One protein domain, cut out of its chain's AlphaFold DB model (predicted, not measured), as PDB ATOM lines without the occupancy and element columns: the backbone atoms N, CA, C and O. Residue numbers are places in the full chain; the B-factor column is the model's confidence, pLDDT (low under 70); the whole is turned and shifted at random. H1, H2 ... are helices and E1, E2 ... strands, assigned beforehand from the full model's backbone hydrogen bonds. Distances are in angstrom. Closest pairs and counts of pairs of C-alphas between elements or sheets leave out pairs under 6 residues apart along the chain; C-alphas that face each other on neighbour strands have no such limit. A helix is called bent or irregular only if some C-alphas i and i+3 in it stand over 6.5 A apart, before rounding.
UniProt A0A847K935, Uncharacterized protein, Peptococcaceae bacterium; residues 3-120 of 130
ATOM      1  N   ILE A   3     123.623  -2.691  -1.929       84.06
ATOM      2  CA  ILE A   3     125.035  -2.320  -1.874       84.06
ATOM      3  C   ILE A   3     125.818  -3.383  -2.622       84.06
ATOM      4  O   ILE A   3     125.602  -4.575  -2.412       84.06
ATOM      5  N   ASP A   4     126.707  -2.934  -3.495       86.50
ATOM      6  CA  ASP A   4     127.664  -3.800  -4.167       86.50
ATOM      7  C   ASP A   4     128.950  -3.840  -3.343       86.50
ATOM      8  O   ASP A   4     129.548  -2.791  -3.096       86.50
ATOM      9  N   ILE A   5     129.366  -5.023  -2.887       88.50
ATOM     10  CA  ILE A   5     130.626  -5.178  -2.150       88.50
ATOM     11  C   ILE A   5     131.753  -5.209  -3.177       88.50
ATOM     12  O   ILE A   5     131.928  -6.173  -3.917       88.50
ATOM     13  N   THR A   6     132.536  -4.137  -3.206       90.31
ATOM     14  CA  THR A   6     133.639  -3.979  -4.157       90.31
ATOM     15  C   THR A   6     134.927  -4.621  -3.656       90.31
ATOM     16  O   THR A   6     135.749  -5.069  -4.458       90.31
ATOM     17  N   ARG A   7     135.124  -4.640  -2.332       91.94
ATOM     18  CA  ARG A   7     136.266  -5.265  -1.663       91.94
ATOM     19  C   ARG A   7     135.845  -5.794  -0.304       91.94
ATOM     20  O   ARG A   7     135.045  -5.174   0.390       91.94
ATOM     21  N   SER A   8     136.442  -6.913   0.071       94.00
ATOM     22  CA  SER A   8     136.341  -7.486   1.402       94.00
ATOM     23  C   SER A   8     137.688  -8.076   1.788       94.00
ATOM     24  O   SER A   8     138.330  -8.728   0.960       94.00
ATOM     25  N   SER A   9     138.094  -7.869   3.030       96.44
ATOM     26  CA  SER A   9     139.227  -8.551   3.643       96.44
ATOM     27  C   SER A   9     138.756  -9.219   4.923       96.44
ATOM     28  O   SER A   9     137.883  -8.703   5.615       96.44
ATOM     29  N   THR A  10     139.329 -10.376   5.224       96.75
ATOM     30  CA  THR A  10     139.077 -11.077   6.478       96.75
ATOM     31  C   THR A  10     140.401 -11.536   7.044       96.75
ATOM     32  O   THR A  10     141.184 -12.188   6.352       96.75
ATOM     33  N   GLU A  11     140.635 -11.192   8.299       97.31
ATOM     34  CA  GLU A  11     141.781 -11.641   9.070       97.31
ATOM     35  C   GLU A  11     141.289 -12.502  10.227       97.31
ATOM     36  O   GLU A  11     140.371 -12.123  10.954       97.31
ATOM     37  N   VAL A  12     141.885 -13.684  10.368       98.00
ATOM     38  CA  VAL A  12     141.582 -14.629  11.442       98.00
ATOM     39  C   VAL A  12     142.842 -14.803  12.265       98.00
ATOM     40  O   VAL A  12     143.811 -15.421  11.820       98.00
ATOM     41  N   GLU A  13     142.827 -14.264  13.477       98.12
ATOM     42  CA  GLU A  13     143.936 -14.378  14.408       98.12
ATOM     43  C   GLU A  13     143.616 -15.392  15.509       98.12
ATOM     44  O   GLU A  13     142.844 -15.087  16.424       98.12
ATOM     45  N   PRO A  14     144.234 -16.584  15.482       98.31
ATOM     46  CA  PRO A  14     144.119 -17.533  16.576       98.31
ATOM     47  C   PRO A  14     144.873 -17.027  17.797       98.31
ATOM     48  O   PRO A  14     145.951 -16.435  17.685       98.31
ATOM     49  N   GLN A  15     144.348 -17.320  18.972       98.44
ATOM     50  CA  GLN A  15     144.975 -17.048  20.251       98.44
ATOM     51  C   GLN A  15     144.888 -18.301  21.122       98.44
ATOM     52  O   GLN A  15     143.961 -19.103  20.996       98.44
ATOM     53  N   TYR A  16     145.899 -18.484  21.962       97.56
ATOM     54  CA  TYR A  16     146.032 -19.650  22.820       97.56
ATOM     55  C   TYR A  16     146.826 -19.284  24.065       97.56
ATOM     56  O   TYR A  16     147.889 -18.664  23.955       97.56
ATOM     57  N   ASP A  17     146.328 -19.674  25.233       95.50
ATOM     58  CA  ASP A  17     146.974 -19.427  26.526       95.50
ATOM     59  C   ASP A  17     147.545 -20.696  27.184       95.50
ATOM     60  O   ASP A  17     148.149 -20.616  28.254       95.50
ATOM     61  N   GLY A  18     147.408 -21.854  26.529       93.00
ATOM     62  CA  GLY A  18     147.799 -23.159  27.068       93.00
ATOM     63  C   GLY A  18     146.625 -24.030  27.514       93.00
ATOM     64  O   GLY A  18     146.838 -25.215  27.761       93.00
ATOM     65  N   ASP A  19     145.419 -23.468  27.600       92.38
ATOM     66  CA  ASP A  19     144.202 -24.181  27.999       92.38
ATOM     67  C   ASP A  19     143.053 -23.901  27.021       92.38
ATOM     68  O   ASP A  19     142.411 -24.818  26.512       92.38
ATOM     69  N   SER A  20     142.840 -22.629  26.680       94.75
ATOM     70  CA  SER A  20     141.729 -22.176  25.846       94.75
ATOM     71  C   SER A  20     142.198 -21.624  24.505       94.75
ATOM     72  O   SER A  20     143.171 -20.872  24.415       94.75
ATOM     73  N   VAL A  21     141.461 -21.972  23.449       97.81
ATOM     74  CA  VAL A  21     141.619 -21.409  22.103       97.81
ATOM     75  C   VAL A  21     140.496 -20.411  21.857       97.81
ATOM     76  O   VAL A  21     139.325 -20.720  22.078       97.81
ATOM     77  N   TRP A  22     140.844 -19.231  21.357       98.44
ATOM     78  CA  TRP A  22     139.874 -18.266  20.848       98.44
ATOM     79  C   TRP A  22     140.406 -17.591  19.591       98.44
ATOM     80  O   TRP A  22     141.599 -17.647  19.289       98.44
ATOM     81  N   PHE A  23     139.515 -16.958  18.840       98.56
ATOM     82  CA  PHE A  23     139.851 -16.331  17.571       98.56
ATOM     83  C   PHE A  23     139.338 -14.909  17.527       98.56
ATOM     84  O   PHE A  23     138.179 -14.658  17.845       98.56
ATOM     85  N   ASN A  24     140.184 -13.993  17.077       98.50
ATOM     86  CA  ASN A  24     139.742 -12.663  16.689       98.50
ATOM     87  C   ASN A  24     139.549 -12.667  15.174       98.50
ATOM     88  O   ASN A  24     140.487 -12.955  14.430       98.50
ATOM     89  N   VAL A  25     138.326 -12.396  14.731       98.31
ATOM     90  CA  VAL A  25     137.954 -12.358  13.319       98.31
ATOM     91  C   VAL A  25     137.616 -10.920  12.970       98.31
ATOM     92  O   VAL A  25     136.615 -10.389  13.444       98.31
ATOM     93  N   ASN A  26     138.444 -10.305  12.134       98.31
ATOM     94  CA  ASN A  26     138.244  -8.940  11.666       98.31
ATOM     95  C   ASN A  26     137.809  -8.979  10.204       98.31
ATOM     96  O   ASN A  26     138.498  -9.563   9.365       98.31
ATOM     97  N   ILE A  27     136.655  -8.388   9.903       98.00
ATOM     98  CA  ILE A  27     136.114  -8.300   8.549       98.00
ATOM     99  C   ILE A  27     136.011  -6.832   8.156       98.00
ATOM    100  O   ILE A  27     135.212  -6.091   8.720       98.00
ATOM    101  N   ASP A  28     136.760  -6.448   7.129       97.56
ATOM    102  CA  ASP A  28     136.717  -5.117   6.530       97.56
ATOM    103  C   ASP A  28     136.004  -5.175   5.185       97.56
ATOM    104  O   ASP A  28     136.380  -5.947   4.294       97.56
ATOM    105  N   LEU A  29     134.988  -4.334   5.007       94.31
ATOM    106  CA  LEU A  29     134.157  -4.299   3.809       94.31
ATOM    107  C   LEU A  29     134.148  -2.914   3.184       94.31
ATOM    108  O   LEU A  29     133.942  -1.904   3.852       94.31
ATOM    109  N   GLU A  30     134.266  -2.865   1.863       92.06
ATOM    110  CA  GLU A  30     134.082  -1.641   1.095       92.06
ATOM    111  C   GLU A  30     133.020  -1.845   0.021       92.06
ATOM    112  O   GLU A  30     133.141  -2.724  -0.840       92.06
ATOM    113  N   GLY A  31     131.996  -0.996   0.032       87.81
ATOM    114  CA  GLY A  31     130.865  -1.114  -0.879       87.81
ATOM    115  C   GLY A  31     130.467   0.193  -1.548       87.81
ATOM    116  O   GLY A  31     130.710   1.285  -1.030       87.81
ATOM    117  N   ASP A  32     129.824   0.061  -2.702       84.00
ATOM    118  CA  ASP A  32     129.183   1.160  -3.412       84.00
ATOM    119  C   ASP A  32     127.662   1.045  -3.272       84.00
ATOM    120  O   ASP A  32     127.068  -0.027  -3.410       84.00
ATOM    121  N   LEU A  33     127.012   2.172  -2.985       79.62
ATOM    122  CA  LEU A  33     125.561   2.222  -2.855       79.62
ATOM    123  C   LEU A  33     124.924   2.312  -4.246       79.62
ATOM    124  O   LEU A  33     125.077   3.327  -4.933       79.62
ATOM    125  N   LEU A  34     124.198   1.263  -4.642       71.31
ATOM    126  CA  LEU A  34     123.566   1.165  -5.961       71.31
ATOM    127  C   LEU A  34     122.200   1.849  -6.003       71.31
ATOM    128  O   LEU A  34     121.901   2.588  -6.938       71.31
ATOM    129  N   GLU A  35     121.372   1.621  -4.982       66.31
ATOM    130  CA  GLU A  35     120.011   2.152  -4.927       66.31
ATOM    131  C   GLU A  35     119.644   2.619  -3.520       66.31
ATOM    132  O   GLU A  35     119.652   1.842  -2.553       66.31
ATOM    133  N   GLN A  36     119.230   3.883  -3.438       67.56
ATOM    134  CA  GLN A  36     118.589   4.461  -2.268       67.56
ATOM    135  C   GLN A  36     117.128   4.789  -2.582       67.56
ATOM    136  O   GLN A  36     116.833   5.504  -3.533       67.56
ATOM    137  N   GLN A  37     116.216   4.280  -1.752       59.97
ATOM    138  CA  GLN A  37     114.784   4.589  -1.837       59.97
ATOM    139  C   GLN A  37     114.375   5.783  -0.954       59.97
ATOM    140  O   GLN A  37     113.275   6.306  -1.116       59.97
ATOM    141  N   SER A  38     115.234   6.217  -0.023       64.06
ATOM    142  CA  SER A  38     115.005   7.369   0.855       64.06
ATOM    143  C   SER A  38     115.464   8.690   0.220       64.06
ATOM    144  O   SER A  38     116.358   8.730  -0.626       64.06
ATOM    145  N   ALA A  39     114.851   9.794   0.651       62.59
ATOM    146  CA  ALA A  39     115.214  11.154   0.240       62.59
ATOM    147  C   ALA A  39     116.425  11.727   1.013       62.59
ATOM    148  O   ALA A  39     116.755  12.900   0.854       62.59
ATOM    149  N   GLU A  40     117.055  10.925   1.875       66.62
ATOM    150  CA  GLU A  40     118.161  11.350   2.738       66.62
ATOM    151  C   GLU A  40     119.430  11.636   1.931       66.62
ATOM    152  O   GLU A  40     119.739  10.972   0.939       66.62
ATOM    153  N   ASN A  41     120.201  12.630   2.360       69.44
ATOM    154  CA  ASN A  41     121.435  12.985   1.682       69.44
ATOM    155  C   ASN A  41     122.590  12.098   2.169       69.44
ATOM    156  O   ASN A  41     123.199  12.367   3.195       69.44
ATOM    157  N   ILE A  42     122.943  11.072   1.393       69.88
ATOM    158  CA  ILE A  42     124.030  10.109   1.695       69.88
ATOM    159  C   ILE A  42     125.402  10.785   1.832       69.88
ATOM    160  O   ILE A  42     126.341  10.207   2.373       69.88
ATOM    161  N   LEU A  43     125.551  12.009   1.315       71.31
ATOM    162  CA  LEU A  43     126.780  12.784   1.475       71.31
ATOM    163  C   LEU A  43     126.944  13.318   2.905       71.31
ATOM    164  O   LEU A  43     128.044  13.727   3.279       71.31
ATOM    165  N   GLU A  44     125.879  13.316   3.708       82.56
ATOM    166  CA  GLU A  44     125.948  13.657   5.121       82.56
ATOM    167  C   GLU A  44     126.642  12.542   5.900       82.56
ATOM    168  O   GLU A  44     126.296  11.364   5.815       82.56
ATOM    169  N   ARG A  45     127.647  12.936   6.687       83.69
ATOM    170  CA  ARG A  45     128.496  12.013   7.448       83.69
ATOM    171  C   ARG A  45     127.683  11.103   8.372       83.69
ATOM    172  O   ARG A  45     128.021   9.933   8.498       83.69
ATOM    173  N   GLU A  46     126.654  11.641   9.018       86.62
ATOM    174  CA  GLU A  46     125.825  10.902   9.977       86.62
ATOM    175  C   GLU A  46     124.977   9.835   9.279       86.62
ATOM    176  O   GLU A  46     125.011   8.676   9.684       86.62
ATOM    177  N   VAL A  47     124.312  10.198   8.176       84.88
ATOM    178  CA  VAL A  47     123.540   9.262   7.341       84.88
ATOM    179  C   VAL A  47     124.446   8.154   6.813       84.88
ATOM    180  O   VAL A  47     124.120   6.973   6.913       84.88
ATOM    181  N   ARG A  48     125.627   8.516   6.302       86.06
ATOM    182  CA  ARG A  48     126.597   7.544   5.799       86.06
ATOM    183  C   ARG A  48     127.061   6.571   6.887       86.06
ATOM    184  O   ARG A  48     127.067   5.371   6.635       86.06
ATOM    185  N   LYS A  49     127.410   7.073   8.075       89.81
ATOM    186  CA  LYS A  49     127.845   6.241   9.204       89.81
ATOM    187  C   LYS A  49     126.740   5.285   9.649       89.81
ATOM    188  O   LYS A  49     127.012   4.115   9.867       89.81
ATOM    189  N   ALA A  50     125.494   5.754   9.706       90.12
ATOM    190  CA  ALA A  50     124.351   4.908  10.046       90.12
ATOM    191  C   ALA A  50     124.134   3.782   9.019       90.12
ATOM    192  O   ALA A  50     123.786   2.660   9.387       90.12
ATOM    193  N   ILE A  51     124.358   4.055   7.727       88.50
ATOM    194  CA  ILE A  51     124.309   3.019   6.689       88.50
ATOM    195  C   ILE A  51     125.464   2.026   6.866       88.50
ATOM    196  O   ILE A  51     125.222   0.826   6.835       88.50
ATOM    197  N   GLU A  52     126.692   2.506   7.065       92.50
ATOM    198  CA  GLU A  52     127.874   1.664   7.314       92.50
ATOM    199  C   GLU A  52     127.665   0.741   8.530       92.50
ATOM    200  O   GLU A  52     127.839  -0.469   8.414       92.50
ATOM    201  N   GLU A  53     127.178   1.274   9.653       94.38
ATOM    202  CA  GLU A  53     126.848   0.502  10.861       94.38
ATOM    203  C   GLU A  53     125.763  -0.548  10.595       94.38
ATOM    204  O   GLU A  53     125.867  -1.685  11.053       94.38
ATOM    205  N   LYS A  54     124.739  -0.208   9.803       92.50
ATOM    206  CA  LYS A  54     123.702  -1.167   9.416       92.50
ATOM    207  C   LYS A  54     124.266  -2.317   8.576       92.50
ATOM    208  O   LYS A  54     123.874  -3.461   8.781       92.50
ATOM    209  N   ILE A  55     125.167  -2.026   7.638       92.25
ATOM    210  CA  ILE A  55     125.828  -3.055   6.820       92.25
ATOM    211  C   ILE A  55     126.664  -3.974   7.705       92.25
ATOM    212  O   ILE A  55     126.551  -5.191   7.582       92.25
ATOM    213  N   ALA A  56     127.478  -3.392   8.590       96.06
ATOM    214  CA  ALA A  56     128.315  -4.147   9.511       96.06
ATOM    215  C   ALA A  56     127.467  -5.086  10.380       96.06
ATOM    216  O   ALA A  56     127.743  -6.281  10.413       96.06
ATOM    217  N   GLY A  57     126.372  -4.584  10.963       96.56
ATOM    218  CA  GLY A  57     125.463  -5.394  11.777       96.56
ATOM    219  C   GLY A  57     124.792  -6.539  11.007       96.56
ATOM    220  O   GLY A  57     124.713  -7.655  11.513       96.56
ATOM    221  N   GLU A  58     124.355  -6.316   9.760       95.00
ATOM    222  CA  GLU A  58     123.780  -7.393   8.933       95.00
ATOM    223  C   GLU A  58     124.803  -8.488   8.584       95.00
ATOM    224  O   GLU A  58     124.437  -9.653   8.397       95.00
ATOM    225  N   VAL A  59     126.077  -8.126   8.439       96.00
ATOM    226  CA  VAL A  59     127.161  -9.084   8.188       96.00
ATOM    227  C   VAL A  59     127.518  -9.825   9.469       96.00
ATOM    228  O   VAL A  59     127.628 -11.049   9.432       96.00
ATOM    229  N   GLU A  60     127.638  -9.112  10.587       97.88
ATOM    230  CA  GLU A  60     127.898  -9.680  11.908       97.88
ATOM    231  C   GLU A  60     126.854 -10.745  12.265       97.88
ATOM    232  O   GLU A  60     127.213 -11.872  12.601       97.88
ATOM    233  N   GLU A  61     125.565 -10.446  12.069       97.94
ATOM    234  CA  GLU A  61     124.470 -11.393  12.299       97.94
ATOM    235  C   GLU A  61     124.614 -12.659  11.437       97.94
ATOM    236  O   GLU A  61     124.535 -13.784  11.936       97.94
ATOM    237  N   LYS A  62     124.858 -12.501  10.131       97.19
ATOM    238  CA  LYS A  62     124.964 -13.639   9.202       97.19
ATOM    239  C   LYS A  62     126.181 -14.511   9.487       97.19
ATOM    240  O   LYS A  62     126.073 -15.737   9.422       97.19
ATOM    241  N   VAL A  63     127.324 -13.893   9.777       97.44
ATOM    242  CA  VAL A  63     128.553 -14.609  10.133       97.44
ATOM    243  C   VAL A  63     128.368 -15.317  11.472       97.44
ATOM    244  O   VAL A  63     128.703 -16.495  11.568       97.44
ATOM    245  N   GLY A  64     127.750 -14.662  12.458       97.56
ATOM    246  CA  GLY A  64     127.408 -15.263  13.747       97.56
ATOM    247  C   GLY A  64     126.546 -16.518  13.599       97.56
ATOM    248  O   GLY A  64     126.899 -17.566  14.132       97.56
ATOM    249  N   ILE A  65     125.481 -16.462  12.790       98.06
ATOM    250  CA  ILE A  65     124.629 -17.631  12.504       98.06
ATOM    251  C   ILE A  65     125.426 -18.757  11.828       98.06
ATOM    252  O   ILE A  65     125.224 -19.936  12.126       98.06
ATOM    253  N   ALA A  66     126.311 -18.424  10.886       97.75
ATOM    254  CA  ALA A  66     127.121 -19.419  10.190       97.75
ATOM    255  C   ALA A  66     128.125 -20.104  11.134       97.75
ATOM    256  O   ALA A  66     128.254 -21.330  11.097       97.75
ATOM    257  N   LEU A  67     128.783 -19.327  12.000       97.69
ATOM    258  CA  LEU A  67     129.684 -19.827  13.038       97.69
ATOM    259  C   LEU A  67     128.938 -20.696  14.050       97.69
ATOM    260  O   LEU A  67     129.388 -21.801  14.339       97.69
ATOM    261  N   GLU A  68     127.769 -20.259  14.520       96.88
ATOM    262  CA  GLU A  68     126.949 -21.024  15.462       96.88
ATOM    263  C   GLU A  68     126.591 -22.398  14.888       96.88
ATOM    264  O   GLU A  68     126.759 -23.416  15.559       96.88
ATOM    265  N   LYS A  69     126.171 -22.461  13.621       98.12
ATOM    266  CA  LYS A  69     125.891 -23.741  12.961       98.12
ATOM    267  C   LYS A  69     127.136 -24.612  12.841       98.12
ATOM    268  O   LYS A  69     127.082 -25.795  13.172       98.12
ATOM    269  N   ALA A  70     128.256 -24.049  12.393       97.69
ATOM    270  CA  ALA A  70     129.502 -24.800  12.258       97.69
ATOM    271  C   ALA A  70     129.989 -25.360  13.606       97.69
ATOM    272  O   ALA A  70     130.349 -26.532  13.673       97.69
ATOM    273  N   GLN A  71     129.937 -24.566  14.683       97.81
ATOM    274  CA  GLN A  71     130.416 -24.959  16.012       97.81
ATOM    275  C   GLN A  71     129.431 -25.844  16.788       97.81
ATOM    276  O   GLN A  71     129.854 -26.746  17.502       97.81
ATOM    277  N   ARG A  72     128.120 -25.578  16.714       96.06
ATOM    278  CA  ARG A  72     127.121 -26.193  17.612       96.06
ATOM    279  C   ARG A  72     126.240 -27.236  16.940       96.06
ATOM    280  O   ARG A  72     125.842 -28.190  17.601       96.06
ATOM    281  N   GLU A  73     125.917 -27.058  15.661       96.81
ATOM    282  CA  GLU A  73     125.063 -27.998  14.925       96.81
ATOM    283  C   GLU A  73     125.896 -29.094  14.256       96.81
ATOM    284  O   GLU A  73     125.583 -30.276  14.388       96.81
ATOM    285  N   TYR A  74     126.968 -28.705  13.563       96.75
ATOM    286  CA  TYR A  74     127.808 -29.642  12.817       96.75
ATOM    287  C   TYR A  74     129.067 -30.061  13.574       96.75
ATOM    288  O   TYR A  74     129.540 -31.177  13.374       96.75
ATOM    289  N   GLY A  75     129.590 -29.183  14.433       95.62
ATOM    290  CA  GLY A  75     130.808 -29.416  15.202       95.62
ATOM    291  C   GLY A  75     132.027 -29.668  14.319       95.62
ATOM    292  O   GLY A  75     132.785 -30.592  14.585       95.62
ATOM    293  N   VAL A  76     132.173 -28.916  13.225       95.56
ATOM    294  CA  VAL A  76     133.253 -29.113  12.247       95.56
ATOM    295  C   VAL A  76     133.751 -27.782  11.706       95.56
ATOM    296  O   VAL A  76     132.972 -26.883  11.376       95.56
ATOM    297  N   ASP A  77     135.071 -27.672  11.601       96.25
ATOM    298  CA  ASP A  77     135.750 -26.491  11.080       96.25
ATOM    299  C   ASP A  77     135.717 -26.460   9.544       96.25
ATOM    300  O   ASP A  77     136.576 -27.013   8.859       96.25
ATOM    301  N   VAL A  78     134.692 -25.807   8.992       95.81
ATOM    302  CA  VAL A  78     134.528 -25.593   7.538       95.81
ATOM    303  C   VAL A  78     135.163 -24.293   7.039       95.81
ATOM    304  O   VAL A  78     135.074 -23.992   5.848       95.81
ATOM    305  N   PHE A  79     135.750 -23.502   7.940       95.38
ATOM    306  CA  PHE A  79     136.254 -22.154   7.666       95.38
ATOM    307  C   PHE A  79     137.786 -22.061   7.761       95.38
ATOM    308  O   PHE A  79     138.334 -20.963   7.692       95.38
ATOM    309  N   ASP A  80     138.468 -23.200   7.911       95.31
ATOM    310  CA  ASP A  80     139.926 -23.327   8.000       95.31
ATOM    311  C   ASP A  80     140.564 -22.618   9.219       95.31
ATOM    312  O   ASP A  80     141.733 -22.214   9.186       95.31
ATOM    313  N   PHE A  81     139.850 -22.522  10.347       98.19
ATOM    314  CA  PHE A  81     140.386 -21.959  11.599       98.19
ATOM    315  C   PHE A  81     141.594 -22.760  12.113       98.19
ATOM    316  O   PHE A  81     142.569 -22.193  12.616       98.19
ATOM    317  N   GLY A  82     141.580 -24.079  11.931       97.94
ATOM    318  CA  GLY A  82     142.677 -24.983  12.264       97.94
ATOM    319  C   GLY A  82     143.909 -24.766  11.404       97.94
ATOM    320  O   GLY A  82     145.028 -24.935  11.886       97.94
ATOM    321  N   VAL A  83     143.740 -24.312  10.159       98.00
ATOM    322  CA  VAL A  83     144.877 -23.928   9.314       98.00
ATOM    323  C   VAL A  83     145.544 -22.680   9.880       98.00
ATOM    324  O   VAL A  83     146.766 -22.680  10.046       98.00
ATOM    325  N   ALA A  84     144.765 -21.653  10.231       98.06
ATOM    326  CA  ALA A  84     145.293 -20.448  10.868       98.06
ATOM    327  C   ALA A  84     145.999 -20.789  12.192       98.06
ATOM    328  O   ALA A  84     147.133 -20.359  12.428       98.06
ATOM    329  N   PHE A  85     145.375 -21.624  13.030       98.56
ATOM    330  CA  PHE A  85     145.965 -22.070  14.291       98.56
ATOM    331  C   PHE A  85     147.279 -22.819  14.070       98.56
ATOM    332  O   PHE A  85     148.282 -22.490  14.694       98.56
ATOM    333  N   HIS A  86     147.315 -23.777  13.142       98.44
ATOM    334  CA  HIS A  86     148.519 -24.540  12.820       98.44
ATOM    335  C   HIS A  86     149.671 -23.648  12.339       98.44
ATOM    336  O   HIS A  86     150.824 -23.896  12.692       98.44
ATOM    337  N   GLN A  87     149.378 -22.606  11.555       98.06
ATOM    338  CA  GLN A  87     150.394 -21.661  11.091       98.06
ATOM    339  C   GLN A  87     151.027 -20.876  12.247       98.06
ATOM    340  O   GLN A  87     152.241 -20.666  12.238       98.06
ATOM    341  N   LYS A  88     150.229 -20.465  13.242       98.19
ATOM    342  CA  LYS A  88     150.708 -19.681  14.394       98.19
ATOM    343  C   LYS A  88     151.305 -20.550  15.510       98.19
ATOM    344  O   LYS A  88     152.309 -20.163  16.102       98.19
ATOM    345  N   TYR A  89     150.729 -21.727  15.754       98.00
ATOM    346  CA  TYR A  89     151.035 -22.634  16.869       98.00
ATOM    347  C   TYR A  89     151.318 -24.073  16.384       98.00
ATOM    348  O   TYR A  89     150.571 -25.012  16.677       98.00
ATOM    349  N   PRO A  90     152.391 -24.301  15.598       98.00
ATOM    350  CA  PRO A  90     152.655 -25.609  15.000       98.00
ATOM    351  C   PRO A  90     153.074 -26.693  16.002       98.00
ATOM    352  O   PRO A  90     153.039 -27.881  15.664       98.00
ATOM    353  N   GLY A  91     153.518 -26.316  17.206       97.88
ATOM    354  CA  GLY A  91     153.841 -27.259  18.274       97.88
ATOM    355  C   GLY A  91     152.569 -27.828  18.890       97.88
ATOM    356  O   GLY A  91     152.341 -29.034  18.847       97.88
ATOM    357  N   GLU A  92     151.719 -26.925  19.354       97.75
ATOM    358  CA  GLU A  92     150.439 -27.156  20.017       97.75
ATOM    359  C   GLU A  92     149.456 -27.852  19.071       97.75
ATOM    360  O   GLU A  92     148.762 -28.794  19.451       97.75
ATOM    361  N   TRP A  93     149.473 -27.490  17.784       98.12
ATOM    362  CA  TRP A  93     148.683 -28.174  16.760       98.12
ATOM    363  C   TRP A  93     148.922 -29.687  16.734       98.12
ATOM    364  O   TRP A  93     147.996 -30.455  16.486       98.12
ATOM    365  N   LYS A  94     150.147 -30.164  16.999       97.69
ATOM    366  CA  LYS A  94     150.424 -31.612  16.998       97.69
ATOM    367  C   LYS A  94     149.644 -32.351  18.078       97.69
ATOM    368  O   LYS A  94     149.347 -33.527  17.868       97.69
ATOM    369  N   GLU A  95     149.346 -31.674  19.179       96.62
ATOM    370  CA  GLU A  95     148.611 -32.202  20.324       96.62
ATOM    371  C   GLU A  95     147.099 -32.100  20.086       96.62
ATOM    372  O   GLU A  95     146.373 -33.069  20.312       96.62
ATOM    373  N   LEU A  96     146.641 -30.973  19.530       96.50
ATOM    374  CA  LEU A  96     145.216 -30.674  19.361       96.50
ATOM    375  C   LEU A  96     144.591 -31.269  18.092       96.50
ATOM    376  O   LEU A  96     143.414 -31.621  18.094       96.50
ATOM    377  N   LYS A  97     145.357 -31.466  17.007       96.75
ATOM    378  CA  LYS A  97     144.821 -31.887  15.692       96.75
ATOM    379  C   LYS A  97     143.984 -33.170  15.706       96.75
ATOM    380  O   LYS A  97     143.182 -33.381  14.806       96.75
ATOM    381  N   GLY A  98     144.215 -34.063  16.674       97.44
ATOM    382  CA  GLY A  98     143.493 -35.334  16.785       97.44
ATOM    383  C   GLY A  98     142.054 -35.185  17.286       97.44
ATOM    384  O   GLY A  98     141.255 -36.092  17.086       97.44
ATOM    385  N   HIS A  99     141.740 -34.056  17.919       96.81
ATOM    386  CA  HIS A  99     140.428 -33.709  18.464       96.81
ATOM    387  C   HIS A  99     140.080 -32.245  18.137       96.81
ATOM    388  O   HIS A  99     139.375 -31.578  18.889       96.81
ATOM    389  N   TRP A 100     140.589 -31.734  17.009       97.88
ATOM    390  CA  TRP A 100     140.463 -30.322  16.640       97.88
ATOM    391  C   TRP A 100     139.015 -29.858  16.560       97.88
ATOM    392  O   TRP A 100     138.699 -28.780  17.043       97.88
ATOM    393  N   ASP A 101     138.133 -30.684  16.005       96.94
ATOM    394  CA  ASP A 101     136.715 -30.357  15.878       96.94
ATOM    395  C   ASP A 101     136.060 -30.080  17.245       96.94
ATOM    396  O   ASP A 101     135.242 -29.169  17.366       96.94
ATOM    397  N   GLU A 102     136.470 -30.785  18.306       97.12
ATOM    398  CA  GLU A 102     136.011 -30.527  19.679       97.12
ATOM    399  C   GLU A 102     136.575 -29.210  20.226       97.12
ATOM    400  O   GLU A 102     135.848 -28.435  20.850       97.12
ATOM    401  N   VAL A 103     137.850 -28.919  19.954       97.44
ATOM    402  CA  VAL A 103     138.489 -27.649  20.336       97.44
ATOM    403  C   VAL A 103     137.799 -26.476  19.638       97.44
ATOM    404  O   VAL A 103     137.363 -25.535  20.297       97.44
ATOM    405  N   PHE A 104     137.629 -26.552  18.317       97.88
ATOM    406  CA  PHE A 104     136.964 -25.536  17.504       97.88
ATOM    407  C   PHE A 104     135.513 -25.305  17.941       97.88
ATOM    408  O   PHE A 104     135.086 -24.158  18.071       97.88
ATOM    409  N   SER A 105     134.765 -26.375  18.226       97.44
ATOM    410  CA  SER A 105     133.367 -26.281  18.673       97.44
ATOM    411  C   SER A 105     133.210 -25.552  20.013       97.44
ATOM    412  O   SER A 105     132.145 -25.000  20.294       97.44
ATOM    413  N   ASN A 106     134.254 -25.549  20.847       96.69
ATOM    414  CA  ASN A 106     134.267 -24.881  22.149       96.69
ATOM    415  C   ASN A 106     134.969 -23.516  22.142       96.69
ATOM    416  O   ASN A 106     134.812 -22.768  23.105       96.69
ATOM    417  N   ALA A 107     135.706 -23.185  21.082       97.62
ATOM    418  CA  ALA A 107     136.465 -21.949  20.988       97.62
ATOM    419  C   ALA A 107     135.559 -20.708  20.940       97.62
ATOM    420  O   ALA A 107     134.522 -20.690  20.270       97.62
ATOM    421  N   GLU A 108     135.979 -19.644  21.618       97.75
ATOM    422  CA  GLU A 108     135.338 -18.334  21.502       97.75
ATOM    423  C   GLU A 108     135.755 -17.657  20.189       97.75
ATOM    424  O   GLU A 108     136.917 -17.729  19.777       97.75
ATOM    425  N   VAL A 109     134.810 -16.994  19.522       98.12
ATOM    426  CA  VAL A 109     135.074 -16.219  18.305       98.12
ATOM    427  C   VAL A 109     134.639 -14.778  18.529       98.12
ATOM    428  O   VAL A 109     133.450 -14.474  18.583       98.12
ATOM    429  N   ASN A 110     135.622 -13.890  18.635       98.19
ATOM    430  CA  ASN A 110     135.436 -12.451  18.746       98.19
ATOM    431  C   ASN A 110     135.361 -11.857  17.342       98.19
ATOM    432  O   ASN A 110     136.386 -11.688  16.677       98.19
ATOM    433  N   LEU A 111     134.149 -11.561  16.883       97.94
ATOM    434  CA  LEU A 111     133.905 -10.995  15.563       97.94
ATOM    435  C   LEU A 111     133.873  -9.464  15.626       97.94
ATOM    436  O   LEU A 111     133.115  -8.888  16.398       97.94
ATOM    437  N   THR A 112     134.666  -8.815  14.776       98.12
ATOM    438  CA  THR A 112     134.591  -7.375  14.508       98.12
ATOM    439  C   THR A 112     134.343  -7.169  13.021       98.12
ATOM    440  O   THR A 112     135.053  -7.732  12.186       98.12
ATOM    441  N   VAL A 113     133.336  -6.367  12.678       97.94
ATOM    442  CA  VAL A 113     133.010  -6.037  11.288       97.94
ATOM    443  C   VAL A 113     133.025  -4.528  11.103       97.94
ATOM    444  O   VAL A 113     132.298  -3.803  11.780       97.94
ATOM    445  N   GLU A 114     133.808  -4.062  10.138       97.56
ATOM    446  CA  GLU A 114     133.838  -2.673   9.702       97.56
ATOM    447  C   GLU A 114     133.376  -2.574   8.247       97.56
ATOM    448  O   GLU A 114     133.764  -3.357   7.379       97.56
ATOM    449  N   ALA A 115     132.509  -1.601   7.966       95.06
ATOM    450  CA  ALA A 115     132.000  -1.355   6.626       95.06
ATOM    451  C   ALA A 115     132.238   0.098   6.216       95.06
ATOM    452  O   ALA A 115     132.048   1.031   6.996       95.06
ATOM    453  N   HIS A 116     132.613   0.296   4.954       92.31
ATOM    454  CA  HIS A 116     132.925   1.606   4.401       92.31
ATOM    455  C   HIS A 116     132.258   1.814   3.042       92.31
ATOM    456  O   HIS A 116     132.459   1.058   2.090       92.31
ATOM    457  N   LEU A 117     131.506   2.903   2.907       88.31
ATOM    458  CA  LEU A 117     130.914   3.311   1.637       88.31
ATOM    459  C   LEU A 117     131.915   4.120   0.807       88.31
ATOM    460  O   LEU A 117     132.344   5.203   1.205       88.31
ATOM    461  N   ARG A 118     132.301   3.645  -0.377       76.75
ATOM    462  CA  ARG A 118     133.279   4.360  -1.214       76.75
ATOM    463  C   ARG A 118     132.641   5.399  -2.123       76.75
ATOM    464  O   ARG A 118     133.162   6.513  -2.226       76.75
ATOM    465  N   ARG A 119     131.534   5.063  -2.788       63.81
ATOM    466  CA  ARG A 119     130.816   5.967  -3.697       63.81
ATOM    467  C   ARG A 119     129.309   5.892  -3.472       63.81
ATOM    468  O   ARG A 119     128.733   4.822  -3.303       63.81
ATOM    469  N   SER A 120     128.660   7.052  -3.541       55.19
ATOM    470  CA  SER A 120     127.235   7.122  -3.858       55.19
ATOM    471  C   SER A 120     127.113   7.208  -5.378       55.19
ATOM    472  O   SER A 120     127.768   8.053  -5.994       55.19
TER     473      SER A 120
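AT A GLANCE: This is residues 3 to 120 of the 130 residues of an uncharacterized protein of Peptococcaceae bacterium (UniProt A0A847K935). A long, narrow, twisted ribbon of three strands, E1, E2 and E3, has the long helix H1 beside it next to E3, and the small helical hairpin of H2 and H3 packs at one end. The 118 printed residues hold, in chain order, E1 E2 H1 H2 H3 E3. The mixed sheet runs E1, E2, E3, and the class is mixed, helices and strands. The whole is a loose rod, with a radius of gyration of the C-alphas of 17.8 A and spans of 58 by 27 by 20 A.

HOW THE PARTS SIT: E1, residues 3 to 16, and E2, residues 21 to 35, form an antiparallel hairpin; N 9 and O 28 are 2.9 A apart, within hydrogen-bond range. E3, residues 108 to 120, is parallel to E2, with N 25 and O 110 2.8 A apart. H1, residues 45 to 74, is at the sheet's level, its height 3.3 A; its closest C-alphas to E3 are those of Glu 52 and Ala 115, 5.2 A apart. H2, residues 81 to 88, is on the sheet at a height of 7.8 A, closest to E1 at the C-alphas of Pro 14 and Phe 85, 5.4 A apart. H3, residues 93 to 106, touches H2 at His 86 and Trp 93, C-alphas 5.4 A apart, and only grazes the sheet. H1 touches H3 with residues 70 to 72 alone, closest at the C-alphas of Gln 71 and Ser 105, 4.2 A apart. E2, the three helices and E3 make a strand-helix-strand unit, two parallel neighbour strands with helices between them in the chain. Every O i to N i+4 pair is within hydrogen-bond range in H2, but 25 of 26 in H1 and 6 of 10 in H3.

IN THESE COORDINATES: E1 begins at C-alpha 3 (125.035, -2.320, -1.874), spans 36.8 A and bends by 72 degrees at residue 6. E2 spans 41.9 A and bends by 59 degrees at residue 32. H1 spans 42.0 A, H2 10.9 A and H3 15.7 A; H3 is irregular, its C-alphas 98 and 101 being 8.5 A apart. E3 spans 36.8 A and ends at C-alpha 120 (127.235, 7.122, -3.858).

THE WHOLE: The C-alphas farthest apart, those of Ala 39 and Glu 95, are 58.3 A apart. The printed part has no cut and no long link. Residues 35 to 42 and 119 to 120 have pLDDT under 70.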